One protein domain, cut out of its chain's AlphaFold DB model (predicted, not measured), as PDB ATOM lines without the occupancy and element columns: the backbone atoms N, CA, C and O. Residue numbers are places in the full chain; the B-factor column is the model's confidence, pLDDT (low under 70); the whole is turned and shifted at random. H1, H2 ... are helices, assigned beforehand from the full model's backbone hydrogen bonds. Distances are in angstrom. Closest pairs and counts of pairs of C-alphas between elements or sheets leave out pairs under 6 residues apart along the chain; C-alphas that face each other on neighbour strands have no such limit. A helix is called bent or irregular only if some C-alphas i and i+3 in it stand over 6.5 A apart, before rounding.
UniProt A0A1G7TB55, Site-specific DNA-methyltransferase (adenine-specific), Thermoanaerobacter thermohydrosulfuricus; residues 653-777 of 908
ATOM      1  N   ASN A 653     522.281 405.594 462.676       91.94
ATOM      2  CA  ASN A 653     521.609 404.302 462.758       91.94
ATOM      3  C   ASN A 653     520.183 404.411 463.307       91.94
ATOM      4  O   ASN A 653     519.311 403.657 462.872       91.94
ATOM      5  N   ASN A 654     519.925 405.344 464.223       93.69
ATOM      6  CA  ASN A 654     518.573 405.637 464.691       93.69
ATOM      7  C   ASN A 654     517.719 406.234 463.565       93.69
ATOM      8  O   ASN A 654     516.636 405.716 463.300       93.69
ATOM      9  N   LEU A 655     518.229 407.232 462.833       95.00
ATOM     10  CA  LEU A 655     517.522 407.816 461.686       95.00
ATOM     11  C   LEU A 655     517.252 406.774 460.595       95.00
ATOM     12  O   LEU A 655     516.125 406.662 460.117       95.00
ATOM     13  N   ARG A 656     518.242 405.939 460.268       94.44
ATOM     14  CA  ARG A 656     518.119 404.867 459.273       94.44
ATOM     15  C   ARG A 656     517.066 403.822 459.648       94.44
ATOM     16  O   ARG A 656     516.477 403.211 458.760       94.44
ATOM     17  N   LYS A 657     516.831 403.588 460.945       94.69
ATOM     18  CA  LYS A 657     515.792 402.675 461.456       94.69
ATOM     19  C   LYS A 657     514.383 403.281 461.439       94.69
ATOM     20  O   LYS A 657     513.429 402.537 461.651       94.69
ATOM     21  N   SER A 658     514.246 404.583 461.188       95.44
ATOM     22  CA  SER A 658     512.943 405.251 461.109       95.44
ATOM     23  C   SER A 658     512.076 404.640 460.011       95.44
ATOM     24  O   SER A 658     512.583 404.194 458.977       95.44
ATOM     25  N   SER A 659     510.760 404.656 460.221       93.62
ATOM     26  CA  SER A 659     509.773 404.057 459.313       93.62
ATOM     27  C   SER A 659     509.932 404.547 457.871       93.62
ATOM     28  O   SER A 659     509.939 403.728 456.953       93.62
ATOM     29  N   ILE A 660     510.141 405.852 457.675       95.88
ATOM     30  CA  ILE A 660     510.296 406.447 456.346       95.88
ATOM     31  C   ILE A 660     511.561 405.981 455.620       95.88
ATOM     32  O   ILE A 660     511.503 405.681 454.435       95.88
ATOM     33  N   ILE A 661     512.694 405.827 456.309       96.81
ATOM     34  CA  ILE A 661     513.933 405.344 455.678       96.81
ATOM     35  C   ILE A 661     513.854 403.836 455.408       96.81
ATOM     36  O   ILE A 661     514.303 403.359 454.364       96.81
ATOM     37  N   GLN A 662     513.224 403.071 456.307       96.25
ATOM     38  CA  GLN A 662     512.942 401.655 456.060       96.25
ATOM     39  C   GLN A 662     511.996 401.451 454.873       96.25
ATOM     40  O   GLN A 662     512.181 400.485 454.136       96.25
ATOM     41  N   PHE A 663     511.056 402.372 454.630       96.56
ATOM     42  CA  PHE A 663     510.236 402.371 453.418       96.56
ATOM     43  C   PHE A 663     511.102 402.406 452.150       96.56
ATOM     44  O   PHE A 663     510.935 401.521 451.314       96.56
ATOM     45  N   PHE A 664     512.071 403.323 452.028       96.88
ATOM     46  CA  PHE A 664     512.975 403.376 450.865       96.88
ATOM     47  C   PHE A 664     513.792 402.087 450.702       96.88
ATOM     48  O   PHE A 664     513.820 401.495 449.623       96.88
ATOM     49  N   ILE A 665     514.413 401.604 451.786       95.44
ATOM     50  CA  ILE A 665     515.257 400.396 451.761       95.44
ATOM     51  C   ILE A 665     514.445 399.157 451.355       95.44
ATOM     52  O   ILE A 665     514.903 398.335 450.558       95.44
ATOM     53  N   GLU A 666     513.261 398.973 451.943       95.69
ATOM     54  CA  GLU A 666     512.379 397.849 451.628       95.69
ATOM     55  C   GLU A 666     511.790 397.979 450.217       95.69
ATOM     56  O   GLU A 666     511.779 396.978 449.495       95.69
ATOM     57  N   ASN A 667     511.384 399.188 449.797       95.12
ATOM     58  CA  ASN A 667     510.913 399.466 448.438       95.12
ATOM     59  C   ASN A 667     511.966 399.037 447.420       95.12
ATOM     60  O   ASN A 667     511.660 398.221 446.556       95.12
ATOM     61  N   ASN A 668     513.212 399.494 447.577       95.12
ATOM     62  CA  ASN A 668     514.281 399.193 446.630       95.12
ATOM     63  C   ASN A 668     514.572 397.693 446.527       95.12
ATOM     64  O   ASN A 668     514.655 397.139 445.436       95.12
ATOM     65  N   LYS A 669     514.641 396.990 447.666       94.44
ATOM     66  CA  LYS A 669     514.856 395.532 447.680       94.44
ATOM     67  C   LYS A 669     513.755 394.771 446.942       94.44
ATOM     68  O   LYS A 669     514.038 393.780 446.257       94.44
ATOM     69  N   ILE A 670     512.500 395.183 447.121       93.88
ATOM     70  CA  ILE A 670     511.352 394.560 446.453       93.88
ATOM     71  C   ILE A 670     511.357 394.922 444.966       93.88
ATOM     72  O   ILE A 670     511.185 394.027 444.140       93.88
ATOM     73  N   LEU A 671     511.602 396.191 444.639       92.31
ATOM     74  CA  LEU A 671     511.684 396.719 443.281       92.31
ATOM     75  C   LEU A 671     512.756 395.992 442.464       92.31
ATOM     76  O   LEU A 671     512.435 395.460 441.406       92.31
ATOM     77  N   ASP A 672     513.974 395.856 442.988       92.38
ATOM     78  CA  ASP A 672     515.070 395.118 442.346       92.38
ATOM     79  C   ASP A 672     514.717 393.648 442.117       92.38
ATOM     80  O   ASP A 672     514.964 393.087 441.048       92.38
ATOM     81  N   SER A 673     514.121 393.003 443.125       92.19
ATOM     82  CA  SER A 673     513.689 391.604 443.021       92.19
ATOM     83  C   SER A 673     512.606 391.425 441.955       92.19
ATOM     84  O   SER A 673     512.572 390.398 441.276       92.19
ATOM     85  N   PHE A 674     511.717 392.409 441.821       91.69
ATOM     86  CA  PHE A 674     510.633 392.414 440.850       91.69
ATOM     87  C   PHE A 674     511.128 392.712 439.438       91.69
ATOM     88  O   PHE A 674     510.836 391.928 438.540       91.69
ATOM     89  N   ARG A 675     511.963 393.738 439.248       91.56
ATOM     90  CA  ARG A 675     512.586 394.062 437.955       91.56
ATOM     91  C   ARG A 675     513.398 392.883 437.414       91.56
ATOM     92  O   ARG A 675     513.102 392.419 436.321       91.56
ATOM     93  N   LYS A 676     514.270 392.267 438.226       92.12
ATOM     94  CA  LYS A 676     515.004 391.038 437.843       92.12
ATOM     95  C   LYS A 676     514.088 389.879 437.451       92.12
ATOM     96  O   LYS A 676     514.447 389.042 436.624       92.12
ATOM     97  N   PHE A 677     512.916 389.777 438.081       91.31
ATOM     98  CA  PHE A 677     511.932 388.763 437.718       91.31
ATOM     99  C   PHE A 677     511.292 389.060 436.358       91.31
ATOM    100  O   PHE A 677     511.108 388.123 435.589       91.31
ATOM    101  N   LEU A 678     510.978 390.323 436.055       90.00
ATOM    102  CA  LEU A 678     510.437 390.742 434.757       90.00
ATOM    103  C   LEU A 678     511.457 390.578 433.623       90.00
ATOM    104  O   LEU A 678     511.119 389.986 432.600       90.00
ATOM    105  N   GLU A 679     512.709 390.999 433.844       90.94
ATOM    106  CA  GLU A 679     513.823 390.849 432.889       90.94
ATOM    107  C   GLU A 679     514.005 389.392 432.464       90.94
ATOM    108  O   GLU A 679     514.190 389.095 431.290       90.94
ATOM    109  N   LYS A 680     513.888 388.452 433.411       92.31
ATOM    110  CA  LYS A 680     514.029 387.013 433.144       92.31
ATOM    111  C   LYS A 680     513.044 386.482 432.088       92.31
ATOM    112  O   LYS A 680     513.298 385.417 431.522       92.31
ATOM    113  N   TYR A 681     511.914 387.152 431.874       91.31
ATOM    114  CA  TYR A 681     510.868 386.728 430.937       91.31
ATOM    115  C   TYR A 681     510.588 387.766 429.847       91.31
ATOM    116  O   TYR A 681     509.507 387.721 429.256       91.31
ATOM    117  N   ASP A 682     511.525 388.689 429.605       87.38
ATOM    118  CA  ASP A 682     511.417 389.734 428.580       87.38
ATOM    119  C   ASP A 682     510.093 390.522 428.672       87.38
ATOM    120  O   ASP A 682     509.425 390.810 427.675       87.38
ATOM    121  N   ILE A 683     509.663 390.823 429.902       88.12
ATOM    122  CA  ILE A 683     508.491 391.667 430.161       88.12
ATOM    123  C   ILE A 683     508.962 393.116 430.245       88.12
ATOM    124  O   ILE A 683     509.951 393.398 430.915       88.12
ATOM    125  N   GLU A 684     508.256 394.023 429.566       85.06
ATOM    126  CA  GLU A 684     508.594 395.446 429.536       85.06
ATOM    127  C   GLU A 684     508.579 396.047 430.952       85.06
ATOM    128  O   GLU A 684     507.669 395.795 431.748       85.06
ATOM    129  N   ILE A 685     509.615 396.824 431.275       84.00
ATOM    130  CA  ILE A 685     509.807 397.431 432.593       84.00
ATOM    131  C   ILE A 685     509.716 398.940 432.450       84.00
ATOM    132  O   ILE A 685     510.541 399.566 431.786       84.00
ATOM    133  N   ASP A 686     508.751 399.528 433.145       85.56
ATOM    134  CA  ASP A 686     508.673 400.972 433.305       85.56
ATOM    135  C   ASP A 686     509.645 401.425 434.404       85.56
ATOM    136  O   ASP A 686     509.343 401.395 435.601       85.56
ATOM    137  N   TYR A 687     510.850 401.814 433.990       85.38
ATOM    138  CA  TYR A 687     511.885 402.297 434.902       85.38
ATOM    139  C   TYR A 687     511.574 403.672 435.504       85.38
ATOM    140  O   TYR A 687     512.156 403.998 436.537       85.38
ATOM    141  N   SER A 688     510.637 404.436 434.922       85.12
ATOM    142  CA  SER A 688     510.212 405.733 435.470       85.12
ATOM    143  C   SER A 688     509.454 405.580 436.794       85.12
ATOM    144  O   SER A 688     509.467 406.475 437.634       85.12
ATOM    145  N   LYS A 689     508.850 404.408 437.024       87.56
ATOM    146  CA  LYS A 689     508.182 404.062 438.278       87.56
ATOM    147  C   LYS A 689     509.177 403.480 439.272       87.56
ATOM    148  O   LYS A 689     509.566 402.308 439.196       87.56
ATOM    149  N   ILE A 690     509.566 404.310 440.230       89.38
ATOM    150  CA  ILE A 690     510.527 403.972 441.289       89.38
ATOM    151  C   ILE A 690     509.856 403.520 442.592       89.38
ATOM    152  O   ILE A 690     510.485 402.854 443.410       89.38
ATOM    153  N   LEU A 691     508.558 403.780 442.772       91.50
ATOM    154  CA  LEU A 691     507.780 403.252 443.893       91.50
ATOM    155  C   LEU A 691     507.011 401.995 443.477       91.50
ATOM    156  O   LEU A 691     506.273 401.977 442.490       91.50
ATOM    157  N   ILE A 692     507.118 400.926 444.271       87.62
ATOM    158  CA  ILE A 692     506.429 399.655 443.991       87.62
ATOM    159  C   ILE A 692     504.897 399.798 444.021       87.62
ATOM    160  O   ILE A 692     504.162 398.972 443.464       87.62
ATOM    161  N   HIS A 693     504.404 400.860 444.666       88.69
ATOM    162  CA  HIS A 693     503.003 401.273 444.684       88.69
ATOM    163  C   HIS A 693     502.438 401.469 443.279       88.69
ATOM    164  O   HIS A 693     501.325 400.996 443.039       88.69
ATOM    165  N   ASP A 694     503.224 402.030 442.360       86.00
ATOM    166  CA  ASP A 694     502.794 402.387 441.001       86.00
ATOM    167  C   ASP A 694     503.113 401.322 439.947       86.00
ATOM    168  O   ASP A 694     502.547 401.338 438.849       86.00
ATOM    169  N   LEU A 695     504.037 400.408 440.264       80.69
ATOM    170  CA  LEU A 695     504.577 399.458 439.294       80.69
ATOM    171  C   LEU A 695     503.659 398.251 439.055       80.69
ATOM    172  O   LEU A 695     503.460 397.857 437.913       80.69
ATOM    173  N   LEU A 696     503.093 397.654 440.113       80.69
ATOM    174  CA  LEU A 696     502.221 396.476 439.986       80.69
ATOM    175  C   LEU A 696     500.738 396.865 439.980       80.69
ATOM    176  O   LEU A 696     500.178 397.166 441.042       80.69
ATOM    177  N   ASP A 697     500.110 396.756 438.806       81.81
ATOM    178  CA  ASP A 697     498.663 396.865 438.598       81.81
ATOM    179  C   ASP A 697     498.020 395.528 438.155       81.81
ATOM    180  O   ASP A 697     498.687 394.507 437.953       81.81
ATOM    181  N   ASN A 698     496.687 395.512 438.033       81.81
ATOM    182  CA  ASN A 698     495.928 394.311 437.660       81.81
ATOM    183  C   ASN A 698     496.185 393.837 436.221       81.81
ATOM    184  O   ASN A 698     495.980 392.654 435.937       81.81
ATOM    185  N   ASN A 699     496.595 394.728 435.319       83.44
ATOM    186  CA  ASN A 699     496.859 394.391 433.925       83.44
ATOM    187  C   ASN A 699     498.221 393.706 433.808       83.44
ATOM    188  O   ASN A 699     498.294 392.587 433.301       83.44
ATOM    189  N   LEU A 700     499.258 394.302 434.400       84.50
ATOM    190  CA  LEU A 700     500.599 393.734 434.462       84.50
ATOM    191  C   LEU A 700     500.603 392.393 435.213       84.50
ATOM    192  O   LEU A 700     501.228 391.431 434.774       84.50
ATOM    193  N   LYS A 701     499.835 392.270 436.309       86.25
ATOM    194  CA  LYS A 701     499.681 390.994 437.037       86.25
ATOM    195  C   LYS A 701     499.152 389.875 436.131       86.25
ATOM    196  O   LYS A 701     499.683 388.767 436.175       86.25
ATOM    197  N   LYS A 702     498.147 390.162 435.294       85.31
ATOM    198  CA  LYS A 702     497.596 389.197 434.325       85.31
ATOM    199  C   LYS A 702     498.589 388.871 433.212       85.31
ATOM    200  O   LYS A 702     498.711 387.704 432.848       85.31
ATOM    201  N   GLU A 703     499.295 389.872 432.695       87.12
ATOM    202  CA  GLU A 703     500.308 389.682 431.653       87.12
ATOM    203  C   GLU A 703     501.430 388.747 432.125       87.12
ATOM    204  O   GLU A 703     501.770 387.775 431.446       87.12
ATOM    205  N   ILE A 704     501.951 388.977 433.333       89.00
ATOM    206  CA  ILE A 704     502.995 388.133 433.920       89.00
ATOM    207  C   ILE A 704     502.482 386.698 434.107       89.00
ATOM    208  O   ILE A 704     503.165 385.750 433.726       89.00
ATOM    209  N   GLU A 705     501.266 386.507 434.638       87.50
ATOM    210  CA  GLU A 705     500.681 385.169 434.837       87.50
ATOM    211  C   GLU A 705     500.505 384.366 433.537       87.50
ATOM    212  O   GLU A 705     500.524 383.129 433.589       87.50
ATOM    213  N   GLN A 706     500.355 385.052 432.398       87.31
ATOM    214  CA  GLN A 706     500.269 384.447 431.066       87.31
ATOM    215  C   GLN A 706     501.644 384.084 430.490       87.31
ATOM    216  O   GLN A 706     501.772 383.030 429.866       87.31
ATOM    217  N   LYS A 707     502.671 384.917 430.711       88.25
ATOM    218  CA  LYS A 707     504.019 384.731 430.139       88.25
ATOM    219  C   LYS A 707     504.914 383.769 430.934       88.25
ATOM    220  O   LYS A 707     505.818 383.165 430.358       88.25
ATOM    221  N   ILE A 708     504.687 383.584 432.239       92.12
ATOM    222  CA  ILE A 708     505.570 382.748 433.073       92.12
ATOM    223  C   ILE A 708     505.210 381.247 433.053       92.12
ATOM    224  O   ILE A 708     504.036 380.867 433.123       92.12
ATOM    225  N   PRO A 709     506.209 380.341 433.070       89.56
ATOM    226  CA  PRO A 709     505.977 378.901 433.133       89.56
ATOM    227  C   PRO A 709     505.438 378.462 434.505       89.56
ATOM    228  O   PRO A 709     505.747 379.049 435.545       89.56
ATOM    229  N   GLN A 710     504.696 377.348 434.534       85.62
ATOM    230  CA  GLN A 710     504.020 376.835 435.738       85.62
ATOM    231  C   GLN A 710     504.957 376.672 436.953       85.62
ATOM    232  O   GLN A 710     504.550 376.941 438.084       85.62
ATOM    233  N   LYS A 711     506.224 376.299 436.721       89.00
ATOM    234  CA  LYS A 711     507.259 376.129 437.758       89.00
ATOM    235  C   LYS A 711     507.586 377.410 438.542       89.00
ATOM    236  O   LYS A 711     508.000 377.323 439.694       89.00
ATOM    237  N   ASP A 712     507.393 378.590 437.947       90.50
ATOM    238  CA  ASP A 712     507.752 379.881 438.548       90.50
ATOM    239  C   ASP A 712     506.522 380.685 439.032       90.50
ATOM    240  O   ASP A 712     506.682 381.668 439.757       90.50
ATOM    241  N   LYS A 713     505.287 380.213 438.774       88.44
ATOM    242  CA  LYS A 713     504.045 380.831 439.293       88.44
ATOM    243  C   LYS A 713     504.000 380.919 440.820       88.44
ATOM    244  O   LYS A 713     503.444 381.872 441.359       88.44
ATOM    245  N   LYS A 714     504.589 379.952 441.533       89.88
ATOM    246  CA  LYS A 714     504.702 380.002 443.002       89.88
ATOM    247  C   LYS A 714     505.578 381.178 443.449       89.88
ATOM    248  O   LYS A 714     505.148 381.956 444.292       89.88
ATOM    249  N   LYS A 715     506.752 381.353 442.828       90.94
ATOM    250  CA  LYS A 715     507.673 382.462 443.128       90.94
ATOM    251  C   LYS A 715     507.035 383.820 442.840       90.94
ATOM    252  O   LYS A 715     507.162 384.724 443.658       90.94
ATOM    253  N   PHE A 716     506.313 383.944 441.723       91.56
ATOM    254  CA  PHE A 716     505.571 385.163 441.400       91.56
ATOM    255  C   PHE A 716     504.491 385.468 442.445       91.56
ATOM    256  O   PHE A 716     504.438 386.580 442.959       91.56
ATOM    257  N   LYS A 717     503.683 384.474 442.843       90.44
ATOM    258  CA  LYS A 717     502.685 384.643 443.915       90.44
ATOM    259  C   LYS A 717     503.314 385.083 445.237       90.44
ATOM    260  O   LYS A 717     502.751 385.938 445.914       90.44
ATOM    261  N   ASP A 718     504.464 384.526 445.602       92.31
ATOM    262  CA  ASP A 718     505.179 384.920 446.818       92.31
ATOM    263  C   ASP A 718     505.703 386.364 446.727       92.31
ATOM    264  O   ASP A 718     505.649 387.103 447.709       92.31
ATOM    265  N   LEU A 719     506.153 386.799 445.547       91.50
ATOM    266  CA  LEU A 719     506.588 388.174 445.300       91.50
ATOM    267  C   LEU A 719     505.419 389.169 445.337       91.50
ATOM    268  O   LEU A 719     505.523 390.201 445.989       91.50
ATOM    269  N   VAL A 720     504.282 388.823 444.731       90.75
ATOM    270  CA  VAL A 720     503.045 389.613 444.810       90.75
ATOM    271  C   VAL A 720     502.578 389.749 446.260       90.75
ATOM    272  O   VAL A 720     502.277 390.856 446.688       90.75
ATOM    273  N   LYS A 721     502.606 388.670 447.054       92.06
ATOM    274  CA  LYS A 721     502.296 388.741 448.493       92.06
ATOM    275  C   LYS A 721     503.233 389.687 449.245       92.06
ATOM    276  O   LYS A 721     502.777 390.411 450.124       92.06
ATOM    277  N   LYS A 722     504.533 389.696 448.919       93.12
ATOM    278  CA  LYS A 722     505.492 390.650 449.502       93.12
ATOM    279  C   LYS A 722     505.147 392.090 449.127       93.12
ATOM    280  O   LYS A 722     505.168 392.943 450.005       93.12
ATOM    281  N   ILE A 723     504.791 392.341 447.865       92.44
ATOM    282  CA  ILE A 723     504.372 393.664 447.379       92.44
ATOM    283  C   ILE A 723     503.084 394.116 448.079       92.44
ATOM    284  O   ILE A 723     503.037 395.217 448.611       92.44
ATOM    285  N   GLU A 724     502.053 393.272 448.128       91.50
ATOM    286  CA  GLU A 724     500.776 393.582 448.788       91.50
ATOM    287  C   GLU A 724     500.975 393.826 450.298       91.50
ATOM    288  O   GLU A 724     500.450 394.796 450.841       91.50
ATOM    289  N   SER A 725     501.803 393.014 450.966       93.50
ATOM    290  CA  SER A 725     502.191 393.224 452.369       93.50
ATOM    291  C   SER A 725     502.915 394.561 452.576       93.50
ATOM    292  O   SER A 725     502.590 395.302 453.503       93.50
ATOM    293  N   PHE A 726     503.846 394.911 451.685       94.44
ATOM    294  CA  PHE A 726     504.560 396.187 451.721       94.44
ATOM    295  C   PHE A 726     503.618 397.381 451.527       94.44
ATOM    296  O   PHE A 726     503.665 398.316 452.324       94.44
ATOM    297  N   LYS A 727     502.715 397.332 450.534       91.75
ATOM    298  CA  LYS A 727     501.714 398.388 450.290       91.75
ATOM    299  C   LYS A 727     500.786 398.584 451.495       91.75
ATOM    300  O   LYS A 727     500.438 399.715 451.813       91.75
ATOM    301  N   ASN A 728     500.425 397.500 452.188       91.06
ATOM    302  CA  ASN A 728     499.608 397.563 453.404       91.06
ATOM    303  C   ASN A 728     500.370 398.134 454.606       91.06
ATOM    304  O   ASN A 728     499.781 398.853 455.407       91.06
ATOM    305  N   LYS A 729     501.661 397.801 454.739       93.88
ATOM    306  CA  LYS A 729     502.541 398.307 455.802       93.88
ATOM    307  C   LYS A 729     502.850 399.797 455.630       93.88
ATOM    308  O   LYS A 729     502.901 400.513 456.621       93.88
ATOM    309  N   TYR A 730     503.056 400.246 454.393       93.81
ATOM    310  CA  TYR A 730     503.426 401.619 454.059       93.81
ATOM    311  C   TYR A 730     502.402 402.232 453.103       93.81
ATOM    312  O   TYR A 730     502.601 402.256 451.886       93.81
ATOM    313  N   LYS A 731     501.287 402.730 453.638       91.00
ATOM    314  CA  LYS A 731     500.351 403.526 452.839       91.00
ATOM    315  C   LYS A 731     500.938 404.919 452.641       91.00
ATOM    316  O   LYS A 731     501.336 405.547 453.613       91.00
ATOM    317  N   LEU A 732     500.985 405.400 451.398       88.94
ATOM    318  CA  LEU A 732     501.648 406.671 451.073       88.94
ATOM    319  C   LEU A 732     501.043 407.870 451.822       88.94
ATOM    320  O   LEU A 732     501.776 408.769 452.210       88.94
ATOM    321  N   GLU A 733     499.733 407.848 452.073       86.62
ATOM    322  CA  GLU A 733     499.016 408.872 452.847       86.62
ATOM    323  C   GLU A 733     499.448 408.900 454.322       86.62
ATOM    324  O   GLU A 733     499.605 409.973 454.897       86.62
ATOM    325  N   ASP A 734     499.724 407.732 454.913       89.88
ATOM    326  CA  ASP A 734     500.146 407.601 456.316       89.88
ATOM    327  C   ASP A 734     501.626 407.989 456.518       89.88
ATOM    328  O   ASP A 734     502.082 408.175 457.647       89.88
ATOM    329  N   LEU A 735     502.401 408.089 455.429       91.25
ATOM    330  CA  LEU A 735     503.810 408.481 455.480       91.25
ATOM    331  C   LEU A 735     504.000 410.000 455.569       91.25
ATOM    332  O   LEU A 735     505.063 410.432 456.020       91.25
ATOM    333  N   ASP A 736     503.012 410.804 455.167       92.69
ATOM    334  CA  ASP A 736     503.105 412.264 455.194       92.69
ATOM    335  C   ASP A 736     502.864 412.818 456.607       92.69
ATOM    336  O   ASP A 736     501.786 413.298 456.955       92.69
ATOM    337  N   THR A 737     503.893 412.736 457.447       92.81
ATOM    338  CA  THR A 737     503.868 413.267 458.812       92.81
ATOM    339  C   THR A 737     504.968 414.302 459.019       92.81
ATOM    340  O   THR A 737     506.021 414.266 458.376       92.81
ATOM    341  N   ILE A 738     504.753 415.219 459.972       89.69
ATOM    342  CA  ILE A 738     505.767 416.204 460.389       89.69
ATOM    343  C   ILE A 738     507.061 415.490 460.810       89.69
ATOM    344  O   ILE A 738     508.154 415.926 460.451       89.69
ATOM    345  N   GLU A 739     506.938 414.365 461.518       92.69
ATOM    346  CA  GLU A 739     508.067 413.541 461.950       92.69
ATOM    347  C   GLU A 739     508.842 412.957 460.761       92.69
ATOM    348  O   GLU A 739     510.054 413.137 460.686       92.69
ATOM    349  N   ASN A 740     508.171 412.333 459.787       93.94
ATOM    350  CA  ASN A 740     508.842 411.750 458.621       93.94
ATOM    351  C   ASN A 740     509.511 412.814 457.745       93.94
ATOM    352  O   ASN A 740     510.628 412.607 457.270       93.94
ATOM    353  N   ARG A 741     508.872 413.978 457.576       91.50
ATOM    354  CA  ARG A 741     509.482 415.134 456.899       91.50
ATOM    355  C   ARG A 741     510.733 415.611 457.628       91.50
ATOM    356  O   ARG A 741     511.747 415.887 456.989       91.50
ATOM    357  N   HIS A 742     510.684 415.673 458.958       92.75
ATOM    358  CA  HIS A 742     511.834 416.040 459.776       92.75
ATOM    359  C   HIS A 742     512.966 415.008 459.679       92.75
ATOM    360  O   HIS A 742     514.117 415.392 459.480       92.75
ATOM    361  N   VAL A 743     512.651 413.708 459.735       95.31
ATOM    362  CA  VAL A 743     513.626 412.625 459.548       95.31
ATOM    363  C   VAL A 743     514.288 412.719 458.177       95.31
ATOM    364  O   VAL A 743     515.512 412.661 458.113       95.31
ATOM    365  N   LEU A 744     513.524 412.914 457.096       94.38
ATOM    366  CA  LEU A 744     514.087 413.087 455.753       94.38
ATOM    367  C   LEU A 744     515.035 414.284 455.690       94.38
ATOM    368  O   LEU A 744     516.137 414.156 455.166       94.38
ATOM    369  N   LYS A 745     514.651 415.416 456.287       92.69
ATOM    370  CA  LYS A 745     515.501 416.609 456.352       92.69
ATOM    371  C   LYS A 745     516.807 416.354 457.106       92.69
ATOM    372  O   LYS A 745     517.866 416.747 456.630       92.69
ATOM    373  N   LEU A 746     516.751 415.677 458.255       92.81
ATOM    374  CA  LEU A 746     517.945 415.317 459.027       92.81
ATOM    375  C   LEU A 746     518.814 414.261 458.331       92.81
ATOM    376  O   LEU A 746     520.030 414.263 458.502       92.81
ATOM    377  N   PHE A 747     518.203 413.336 457.593       94.19
ATOM    378  CA  PHE A 747     518.912 412.245 456.933       94.19
ATOM    379  C   PHE A 747     519.617 412.718 455.658       94.19
ATOM    380  O   PHE A 747     520.775 412.367 455.457       94.19
ATOM    381  N   LEU A 748     518.951 413.548 454.850       91.31
ATOM    382  CA  LEU A 748     519.476 414.084 453.590       91.31
ATOM    383  C   LEU A 748     520.354 415.328 453.774       91.31
ATOM    384  O   LEU A 748     521.227 415.576 452.950       91.31
ATOM    385  N   LYS A 749     520.159 416.112 454.844       89.38
ATOM    386  CA  LYS A 749     520.933 417.331 455.139       89.38
ATOM    387  C   LYS A 749     521.015 418.281 453.932       89.38
ATOM    388  O   LYS A 749     519.992 418.831 453.534       89.38
ATOM    389  N   GLN A 750     522.205 418.479 453.357       83.62
ATOM    390  CA  GLN A 750     522.434 419.324 452.182       83.62
ATOM    391  C   GLN A 750     521.744 418.809 450.909       83.62
ATOM    392  O   GLN A 750     521.418 419.610 450.043       83.62
ATOM    393  N   PHE A 751     521.467 417.504 450.824       87.00
ATOM    394  CA  PHE A 751     520.733 416.891 449.713       87.00
ATOM    395  C   PHE A 751     519.211 417.066 449.843       87.00
ATOM    396  O   PHE A 751     518.460 416.708 448.943       87.00
ATOM    397  N   TYR A 752     518.717 417.611 450.963       89.50
ATOM    398  CA  TYR A 752     517.291 417.892 451.106       89.50
ATOM    399  C   TYR A 752     516.909 419.135 450.281       89.50
ATOM    400  O   TYR A 752     517.522 420.190 450.474       89.50
ATOM    401  N   PRO A 753     515.874 419.074 449.423       87.81
ATOM    402  CA  PRO A 753     515.464 420.211 448.601       87.81
ATOM    403  C   PRO A 753     514.985 421.378 449.482       87.81
ATOM    404  O   PRO A 753     514.002 421.248 450.211       87.81
ATOM    405  N   GLN A 754     515.689 422.518 449.448       79.06
ATOM    406  CA  GLN A 754     515.385 423.664 450.325       79.06
ATOM    407  C   GLN A 754     514.366 424.646 449.735       79.06
ATOM    408  O   GLN A 754     513.589 425.223 450.491       79.06
ATOM    409  N   GLU A 755     514.344 424.813 448.411       77.44
ATOM    410  CA  GLU A 755     513.543 425.844 447.725       77.44
ATOM    411  C   GLU A 755     512.489 425.266 446.768       77.44
ATOM    412  O   GLU A 755     511.731 426.005 446.145       77.44
ATOM    413  N   GLN A 756     512.425 423.939 446.634       83.19
ATOM    414  CA  GLN A 756     511.507 423.280 445.711       83.19
ATOM    415  C   GLN A 756     510.176 422.957 446.394       83.19
ATOM    416  O   GLN A 756     510.127 422.227 447.386       83.19
ATOM    417  N   GLU A 757     509.081 423.466 445.831       83.00
ATOM    418  CA  GLU A 757     507.729 423.081 446.231       83.00
ATOM    419  C   GLU A 757     507.299 421.792 445.516       83.00
ATOM    420  O   GLU A 757     507.388 421.675 444.292       83.00
ATOM    421  N   PHE A 758     506.799 420.826 446.286       88.12
ATOM    422  CA  PHE A 758     506.253 419.566 445.778       88.12
ATOM    423  C   PHE A 758     504.733 419.576 445.927       88.12
ATOM    424  O   PHE A 758     504.219 419.938 446.988       88.12
ATOM    425  N   LYS A 759     503.997 419.141 444.899       86.81
ATOM    426  CA  LYS A 759     502.523 419.144 444.918       86.81
ATOM    427  C   LYS A 759     501.961 418.076 445.851       86.81
ATOM    428  O   LYS A 759     500.814 418.171 446.281       86.81
ATOM    429  N   SER A 760     502.749 417.045 446.146       90.12
ATOM    430  CA  SER A 760     502.400 415.995 447.098       90.12
ATOM    431  C   SER A 760     503.639 415.450 447.803       90.12
ATOM    432  O   SER A 760     504.758 415.562 447.304       90.12
ATOM    433  N   PHE A 761     503.446 414.801 448.955       90.31
ATOM    434  CA  PHE A 761     504.542 414.105 449.629       90.31
ATOM    435  C   PHE A 761     505.111 412.966 448.780       90.31
ATOM    436  O   PHE A 761     506.312 412.736 448.801       90.31
ATOM    437  N   LYS A 762     504.273 412.309 447.970       91.94
ATOM    438  CA  LYS A 762     504.712 411.283 447.022       91.94
ATOM    439  C   LYS A 762     505.752 411.827 446.033       91.94
ATOM    440  O   LYS A 762     506.785 411.190 445.866       91.94
ATOM    441  N   GLU A 763     505.510 413.001 445.443       91.88
ATOM    442  CA  GLU A 763     506.473 413.640 444.529       91.88
ATOM    443  C   GLU A 763     507.809 413.934 445.227       91.88
ATOM    444  O   GLU A 763     508.866 413.730 444.638       91.88
ATOM    445  N   LEU A 764     507.776 414.354 446.499       92.31
ATOM    446  CA  LEU A 764     508.996 414.522 447.293       92.31
ATOM    447  C   LEU A 764     509.728 413.186 447.486       92.31
ATOM    448  O   LEU A 764     510.943 413.145 447.325       92.31
ATOM    449  N   LEU A 765     509.013 412.105 447.828       94.00
ATOM    450  CA  LEU A 765     509.619 410.780 448.009       94.00
ATOM    451  C   LEU A 765     510.275 410.276 446.727       94.00
ATOM    452  O   LEU A 765     511.355 409.702 446.793       94.00
ATOM    453  N   GLU A 766     509.629 410.483 445.583       93.12
ATOM    454  CA  GLU A 766     510.185 410.123 444.280       93.12
ATOM    455  C   GLU A 766     511.434 410.949 443.960       93.12
ATOM    456  O   GLU A 766     512.438 410.395 443.521       93.12
ATOM    457  N   TYR A 767     511.404 412.252 444.245       93.25
ATOM    458  CA  TYR A 767     512.529 413.149 443.992       93.25
ATOM    459  C   TYR A 767     513.783 412.775 444.791       93.25
ATOM    460  O   TYR A 767     514.867 412.712 444.227       93.25
ATOM    461  N   VAL A 768     513.643 412.493 446.091       94.31
ATOM    462  CA  VAL A 768     514.791 412.188 446.972       94.31
ATOM    463  C   VAL A 768     515.186 410.708 446.973       94.31
ATOM    464  O   VAL A 768     516.016 410.292 447.781       94.31
ATOM    465  N   TYR A 769     514.549 409.880 446.144       94.94
ATOM    466  CA  TYR A 769     514.636 408.423 446.243       94.94
ATOM    467  C   TYR A 769     516.071 407.904 446.131       94.94
ATOM    468  O   TYR A 769     516.526 407.160 447.005       94.94
ATOM    469  N   ASP A 770     516.787 408.328 445.091       93.12
ATOM    470  CA  ASP A 770     518.153 407.875 444.834       93.12
ATOM    471  C   ASP A 770     519.130 408.405 445.895       93.12
ATOM    472  O   ASP A 770     519.929 407.627 446.419       93.12
ATOM    473  N   ASP A 771     518.988 409.669 446.313       94.06
ATOM    474  CA  ASP A 771     519.812 410.274 447.371       94.06
ATOM    475  C   ASP A 771     519.650 409.535 448.708       94.06
ATOM    476  O   ASP A 771     520.628 409.209 449.389       94.06
ATOM    477  N   VAL A 772     518.407 409.214 449.094       95.31
ATOM    478  CA  VAL A 772     518.147 408.438 450.315       95.31
ATOM    479  C   VAL A 772     518.804 407.068 450.206       95.31
ATOM    480  O   VAL A 772     519.440 406.621 451.164       95.31
ATOM    481  N   LEU A 773     518.670 406.389 449.063       94.12
ATOM    482  CA  LEU A 773     519.275 405.077 448.878       94.12
ATOM    483  C   LEU A 773     520.798 405.127 448.946       94.12
ATOM    484  O   LEU A 773     521.369 404.286 449.644       94.12
ATOM    485  N   GLU A 774     521.441 406.114 448.323       91.31
ATOM    486  CA  GLU A 774     522.890 406.307 448.400       91.31
ATOM    487  C   GLU A 774     523.348 406.500 449.855       91.31
ATOM    488  O   GLU A 774     524.242 405.794 450.330       91.31
ATOM    489  N   ILE A 775     522.663 407.353 450.625       92.25
ATOM    490  CA  ILE A 775     522.989 407.599 452.041       92.25
ATOM    491  C   ILE A 775     522.695 406.370 452.922       92.25
ATOM    492  O   ILE A 775     523.314 406.189 453.975       92.25
ATOM    493  N   THR A 776     521.782 405.473 452.528       91.62
ATOM    494  CA  THR A 776     521.500 404.240 453.294       91.62
ATOM    495  C   THR A 776     522.575 403.159 453.163       91.62
ATOM    496  O   THR A 776     522.523 402.175 453.925       91.62
ATOM    497  N   ILE A 777     523.515 403.316 452.221       87.50
ATOM    498  CA  ILE A 777     524.638 402.398 452.016       87.50
ATOM    499  C   ILE A 777     525.535 402.438 453.253       87.50
ATOM    500  O   ILE A 777     525.978 403.494 453.699       87.50
TER     501      ILE A 777
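What this domain is: This is residues 653 to 777 of the 908 residues of the protein "Site-specific DNA-methyltransferase (adenine-specific)" of Thermoanaerobacter thermohydrosulfuricus (UniProt A0A1G7TB55). Two long helices, H2 and H5, run side by side in opposite ways along an elongated body. At one end H7 and H9 pack on the first part of H2, at residues 659 to 665, both at a large angle to it, with the short H1, H6 and H8 in the same cluster; after H2 a long link folds back to the short H3, whose centre makes a triangle with those of H2 and H5, and H4 follows beside H5 toward the other end. The printed part has 125 residues with nine named helices, H1 to H9 in order along the chain, and no named strand; its class is all helix. It is compact, with a radius of gyration of the C-alphas of 16.0 A, and spans 49 by 26 by 26 A.

Where its parts are: H1, residues 653 to 656, begins at C-alpha 653 (521.609, 404.302, 462.758). H2, residues 659 to 679, is the longest helix by residues and measures 29.8 A from first to last C-alpha, ending at (513.823, 390.849, 432.889). H3 is residues 692 to 695. H4, residues 698 to 707, measures 14.6 A, and H5, residues 710 to 729, 29.4 A. H6 is residues 732 to 735. H7, residues 738 to 751, measures 18.4 A. H8 is residues 761 to 767, and H9, residues 769 to 775, ends at C-alpha 775 (522.989, 407.599, 452.041). H5 and H7 are irregular: C-alphas 711 and 714 are 7.0 A apart, and C-alphas 747 and 750 are 9.2 A apart.

How they stand to each other: H2 is the hub, touching H3, H5, H7 and H9. With residues 666 to 674 alone it touches H5, at a shallow tilt of 20 degrees, opposite ways; their closest C-alphas, those of Ile 670 and Ile 723, are 7.1 A apart. H3 only just touches H2, with 3 pairs of C-alphas within 8 A, the closest those of Leu 671 and Ile 692 at 6.1 A. H4 is close to H5 but not clearly touching, the closest C-alphas being those of Glu 705 and Lys 713 at 7.1 A. H7 touches H2 with residues 740 to 744 alone, closest at Ile 660 and Asn 740, whose C-alphas are 6.0 A apart; at 71 degrees the two are only just about perpendicular. H9 touches H2 at a steep tilt of 69 degrees, only just short of perpendicular, closest at the C-alphas of Ile 665 and Leu 773, 6.8 A. H1 touches H7, with the C-alphas of Leu 655 and Val 743 6.5 A apart. H6 and H8 are close but not clearly touching, the C-alphas of Leu 732 and Lys 762 being closest at 6.9 A. Every O i to N i+4 pair is within hydrogen-bond range in H2, H4, H8 and H9, against 14 of 16 in H5 and 8 of 10 in H7; H1, H3 and H6 are too short for such a pair.

The domain as a whole: The two C-alphas farthest apart, those of Gln 710 and Glu 755, are 51.3 A apart. The printed part has no cut. The link from H2 to H3, residues 680 to 691, is long. The mean pLDDT of the printed part is 90.5, and no printed residue is under 70.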